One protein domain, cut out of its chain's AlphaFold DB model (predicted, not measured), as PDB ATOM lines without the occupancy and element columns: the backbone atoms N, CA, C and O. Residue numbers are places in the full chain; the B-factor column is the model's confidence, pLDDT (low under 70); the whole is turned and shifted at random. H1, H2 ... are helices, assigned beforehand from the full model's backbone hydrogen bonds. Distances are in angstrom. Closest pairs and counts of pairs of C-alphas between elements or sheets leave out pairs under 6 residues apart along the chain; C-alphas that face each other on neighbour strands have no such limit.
ATOM      1  N   GLY A  42     161.206 150.198 140.105       83.00
ATOM      2  CA  GLY A  42     161.212 150.481 141.539       83.00
ATOM      3  C   GLY A  42     162.246 151.565 141.888       83.00
ATOM      4  O   GLY A  42     163.174 151.767 141.099       83.00
ATOM      5  N   PRO A  43     162.145 152.204 143.069       83.94
ATOM      6  CA  PRO A  43     163.011 153.320 143.469       83.94
ATOM      7  C   PRO A  43     164.507 153.029 143.311       83.94
ATOM      8  O   PRO A  43     165.213 153.807 142.682       83.94
ATOM      9  N   LYS A  44     164.967 151.847 143.744       83.44
ATOM     10  CA  LYS A  44     166.370 151.417 143.598       83.44
ATOM     11  C   LYS A  44     166.844 151.403 142.146       83.44
ATOM     12  O   LYS A  44     167.922 151.884 141.830       83.44
ATOM     13  N   LYS A  45     166.036 150.850 141.237       84.12
ATOM     14  CA  LYS A  45     166.403 150.814 139.815       84.12
ATOM     15  C   LYS A  45     166.451 152.224 139.240       84.12
ATOM     16  O   LYS A  45     167.377 152.525 138.502       84.12
ATOM     17  N   LEU A  46     165.469 153.059 139.585       86.25
ATOM     18  CA  LEU A  46     165.393 154.439 139.117       86.25
ATOM     19  C   LEU A  46     166.614 155.254 139.562       86.25
ATOM     20  O   LEU A  46     167.178 155.982 138.755       86.25
ATOM     21  N   GLU A  47     167.043 155.086 140.810       88.69
ATOM     22  CA  GLU A  47     168.207 155.766 141.374       88.69
ATOM     23  C   GLU A  47     169.491 155.496 140.583       88.69
ATOM     24  O   GLU A  47     170.158 156.446 140.187       88.69
ATOM     25  N   ILE A  48     169.776 154.228 140.255       89.31
ATOM     26  CA  ILE A  48     170.945 153.858 139.436       89.31
ATOM     27  C   ILE A  48     170.957 154.642 138.120       89.31
ATOM     28  O   ILE A  48     171.987 155.179 137.720       89.31
ATOM     29  N   TYR A  49     169.810 154.719 137.439       86.69
ATOM     30  CA  TYR A  49     169.719 155.448 136.178       86.69
ATOM     31  C   TYR A  49     169.863 156.960 136.362       86.69
ATOM     32  O   TYR A  49     170.524 157.591 135.546       86.69
ATOM     33  N   ILE A  50     169.260 157.546 137.403       87.44
ATOM     34  CA  ILE A  50     169.369 158.986 137.677       87.44
ATOM     35  C   ILE A  50     170.826 159.362 137.946       87.44
ATOM     36  O   ILE A  50     171.329 160.289 137.314       87.44
ATOM     37  N   THR A  51     171.504 158.628 138.828       89.69
ATOM     38  CA  THR A  51     172.906 158.891 139.166       89.69
ATOM     39  C   THR A  51     173.796 158.750 137.936       89.69
ATOM     40  O   THR A  51     174.531 159.682 137.631       89.69
ATOM     41  N   MET A  52     173.629 157.676 137.151       88.44
ATOM     42  CA  MET A  52     174.378 157.443 135.905       88.44
ATOM     43  C   MET A  52     174.223 158.569 134.865       88.44
ATOM     44  O   MET A  52     175.095 158.783 134.020       88.44
ATOM     45  N   LEU A  53     173.072 159.242 134.844       85.50
ATOM     46  CA  LEU A  53     172.848 160.379 133.951       85.50
ATOM     47  C   LEU A  53     173.467 161.649 134.512       85.50
ATOM     48  O   LEU A  53     174.076 162.397 133.754       85.50
ATOM     49  N   ALA A  54     173.298 161.882 135.813       86.75
ATOM     50  CA  ALA A  54     173.791 163.070 136.493       86.75
ATOM     51  C   ALA A  54     175.325 163.153 136.477       86.75
ATOM     52  O   ALA A  54     175.872 164.242 136.334       86.75
ATOM     53  N   ASP A  55     176.005 162.012 136.592       88.81
ATOM     54  CA  ASP A  55     177.468 161.902 136.550       88.81
ATOM     55  C   ASP A  55     178.024 161.589 135.145       88.81
ATOM     56  O   ASP A  55     179.227 161.403 134.969       88.81
ATOM     57  N   GLU A  56     177.148 161.527 134.137       87.81
ATOM     58  CA  GLU A  56     177.454 161.176 132.748       87.81
ATOM     59  C   GLU A  56     178.102 159.794 132.525       87.81
ATOM     60  O   GLU A  56     178.571 159.498 131.417       87.81
ATOM     61  N   THR A  57     178.095 158.900 133.519       87.62
ATOM     62  CA  THR A  57     178.721 157.570 133.436       87.62
ATOM     63  C   THR A  57     178.159 156.740 132.284       87.62
ATOM     64  O   THR A  57     178.878 155.910 131.712       87.62
ATOM     65  N   TYR A  58     176.919 157.007 131.855       85.25
ATOM     66  CA  TYR A  58     176.305 156.371 130.683       85.25
ATOM     67  C   TYR A  58     177.162 156.495 129.411       85.25
ATOM     68  O   TYR A  58     177.129 155.599 128.570       85.25
ATOM     69  N   LYS A  59     177.975 157.557 129.273       86.69
ATOM     70  CA  LYS A  59     178.899 157.738 128.138       86.69
ATOM     71  C   LYS A  59     180.006 156.674 128.119       86.69
ATOM     72  O   LYS A  59     180.527 156.338 127.057       86.69
ATOM     73  N   SER A  60     180.371 156.133 129.283       88.56
ATOM     74  CA  SER A  60     181.426 155.120 129.442       88.56
ATOM     75  C   SER A  60     180.902 153.675 129.387       88.56
ATOM     76  O   SER A  60     181.642 152.753 129.004       88.56
ATOM     77  N   ILE A  61     179.625 153.478 129.736       87.56
ATOM     78  CA  ILE A  61     178.930 152.188 129.746       87.56
ATOM     79  C   ILE A  61     178.419 151.886 128.339       87.56
ATOM     80  O   ILE A  61     177.293 152.187 127.961       87.56
ATOM     81  N   ASN A  62     179.285 151.264 127.548       86.19
ATOM     82  CA  ASN A  62     179.004 150.904 126.158       86.19
ATOM     83  C   ASN A  62     178.839 149.394 125.928       86.19
ATOM     84  O   ASN A  62     178.647 148.965 124.793       86.19
ATOM     85  N   THR A  63     178.915 148.580 126.985       89.38
ATOM     86  CA  THR A  63     178.734 147.125 126.916       89.38
ATOM     87  C   THR A  63     177.847 146.627 128.049       89.38
ATOM     88  O   THR A  63     177.812 147.211 129.133       89.38
ATOM     89  N   GLY A  64     177.170 145.497 127.819       87.00
ATOM     90  CA  GLY A  64     176.375 144.836 128.856       87.00
ATOM     91  C   GLY A  64     177.207 144.430 130.077       87.00
ATOM     92  O   GLY A  64     176.715 144.516 131.197       87.00
ATOM     93  N   GLN A  65     178.483 144.075 129.880       92.00
ATOM     94  CA  GLN A  65     179.394 143.764 130.986       92.00
ATOM     95  C   GLN A  65     179.643 144.986 131.870       92.00
ATOM     96  O   GLN A  65     179.439 144.912 133.074       92.00
ATOM     97  N   LYS A  66     179.990 146.137 131.277       91.69
ATOM     98  CA  LYS A  66     180.195 147.377 132.038       91.69
ATOM     99  C   LYS A  66     178.940 147.812 132.783       91.69
ATOM    100  O   LYS A  66     179.041 148.348 133.878       91.69
ATOM    101  N   TRP A  67     177.767 147.583 132.196       90.00
ATOM    102  CA  TRP A  67     176.502 147.853 132.869       90.00
ATOM    103  C   TRP A  67     176.309 146.940 134.082       90.00
ATOM    104  O   TRP A  67     175.988 147.427 135.161       90.00
ATOM    105  N   SER A  68     176.568 145.640 133.928       91.00
ATOM    106  CA  SER A  68     176.519 144.687 135.040       91.00
ATOM    107  C   SER A  68     177.499 145.065 136.153       91.00
ATOM    108  O   SER A  68     177.132 145.037 137.326       91.00
ATOM    109  N   ASP A  69     178.725 145.446 135.798       94.50
ATOM    110  CA  ASP A  69     179.754 145.840 136.762       94.50
ATOM    111  C   ASP A  69     179.377 147.145 137.475       94.50
ATOM    112  O   ASP A  69     179.538 147.257 138.689       94.50
ATOM    113  N   TYR A  70     178.825 148.120 136.747       91.56
ATOM    114  CA  TYR A  70     178.329 149.366 137.328       91.56
ATOM    115  C   TYR A  70     177.211 149.103 138.338       91.56
ATOM    116  O   TYR A  70     177.284 149.572 139.466       91.56
ATOM    117  N   GLN A  71     176.220 148.287 137.970       90.31
ATOM    118  CA  GLN A  71     175.130 147.910 138.870       90.31
ATOM    119  C   GLN A  71     175.623 147.173 140.119       90.31
ATOM    120  O   GLN A  71     175.094 147.403 141.204       90.31
ATOM    121  N   ALA A  72     176.615 146.289 139.977       91.62
ATOM    122  CA  ALA A  72     177.164 145.517 141.090       91.62
ATOM    123  C   ALA A  72     177.933 146.386 142.097       91.62
ATOM    124  O   ALA A  72     177.904 146.101 143.291       91.62
ATOM    125  N   ASN A  73     178.595 147.443 141.619       92.31
ATOM    126  CA  ASN A  73     179.383 148.357 142.447       92.31
ATOM    127  C   ASN A  73     178.620 149.633 142.841       92.31
ATOM    128  O   ASN A  73     179.191 150.508 143.490       92.31
ATOM    129  N   PHE A  74     177.352 149.764 142.440       91.81
ATOM    130  CA  PHE A  74     176.566 150.966 142.686       91.81
ATOM    131  C   PHE A  74     176.260 151.137 144.177       91.81
ATOM    132  O   PHE A  74     175.703 150.243 144.822       91.81
ATOM    133  N   VAL A  75     176.581 152.315 144.708       88.38
ATOM    134  CA  VAL A  75     176.252 152.711 146.078       88.38
ATOM    135  C   VAL A  75     174.993 153.565 146.036       88.38
ATOM    136  O   VAL A  75     174.936 154.560 145.321       88.38
ATOM    137  N   TYR A  76     173.977 153.152 146.787       87.94
ATOM    138  CA  TYR A  76     172.707 153.867 146.862       87.94
ATOM    139  C   TYR A  76     172.770 154.945 147.950       87.94
ATOM    140  O   TYR A  76     173.118 154.644 149.090       87.94
ATOM    141  N   GLU A  77     172.380 156.166 147.603       83.81
ATOM    142  CA  GLU A  77     172.436 157.371 148.438       83.81
ATOM    143  C   GLU A  77     171.077 158.087 148.549       83.81
ATOM    144  O   GLU A  77     170.813 158.772 149.532       83.81
ATOM    145  N   LEU A  78     170.191 157.918 147.563       76.12
ATOM    146  CA  LEU A  78     168.892 158.592 147.445       76.12
ATOM    147  C   LEU A  78     167.727 157.771 148.018       76.12
ATOM    148  O   LEU A  78     166.565 158.164 147.876       76.12
ATOM    149  N   GLN A  79     168.003 156.636 148.669       67.31
ATOM    150  CA  GLN A  79     166.981 155.878 149.388       67.31
ATOM    151  C   GLN A  79     166.515 156.691 150.598       67.31
ATOM    152  O   GLN A  79     167.128 156.652 151.658       67.31
ATOM    153  N   GLY A  80     165.426 157.440 150.424       59.09
ATOM    154  CA  GLY A  80     164.727 158.076 151.534       59.09
ATOM    155  C   GLY A  80     164.357 157.032 152.587       59.09
ATOM    156  O   GLY A  80     163.876 155.953 152.230       59.09
ATOM    157  N   ASP A  81     164.618 157.361 153.853       48.47
ATOM    158  CA  ASP A  81     164.365 156.516 155.020       48.47
ATOM    159  C   ASP A  81     163.014 155.802 154.911       48.47
ATOM    160  O   ASP A  81     161.948 156.422 154.957       48.47
ATOM    161  N   THR A  82     163.043 154.475 154.796       50.03
ATOM    162  CA  THR A  82     161.873 153.647 155.088       50.03
ATOM    163  C   THR A  82     161.792 153.467 156.601       50.03
ATOM    164  O   THR A  82     162.188 152.421 157.116       50.03
ATOM    165  N   ASN A  83     161.344 154.513 157.301       39.16
ATOM    166  CA  ASN A  83     160.751 154.385 158.634       39.16
ATOM    167  C   ASN A  83     159.265 154.044 158.506       39.16
ATOM    168  O   ASN A  83     158.596 154.651 157.637       39.16
TER     169      ASN A  83
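This is residues 42 to 83 of the 83 residues of an uncharacterized protein of Nonlabens ulvanivorans (UniProt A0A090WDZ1). Look for two short helices, H1 and H2, set at a wide angle and near each other at one place, with a looping link between them. After H2, the tail of residues 74 to 83 runs out to one end of the longest axis. The printed part has 42 residues, with H1 then H2, no named strand, and the class all helix. It is only just loose, close to compact, with a radius of gyration of the C-alphas of 11.1 A; the spans are 37 by 18 by 15 A.

Start from H1, residues 43 to 54, the longest helix. H2, residues 64 to 73, is close but not clearly touching: the closest C-alphas, those of Ile 48 and Gln 71, are 7.3 A apart. Their lines are only just about perpendicular, at 71 degrees. In both helices every O i to N i+4 pair is within hydrogen-bond range.

Find C-alpha 43 at (163.011, 153.320, 143.469); H1 runs 16.1 A from there to C-alpha 54. H2 runs 14.4 A, ending at C-alpha 73, (179.383, 148.357, 142.447).

The C-alphas farthest apart, those of Asn 62 and Asn 83, are 37.4 A apart. The printed part has no cut, and the link from H1 to H2 is short. Residues 79 to 83 have pLDDT under 70.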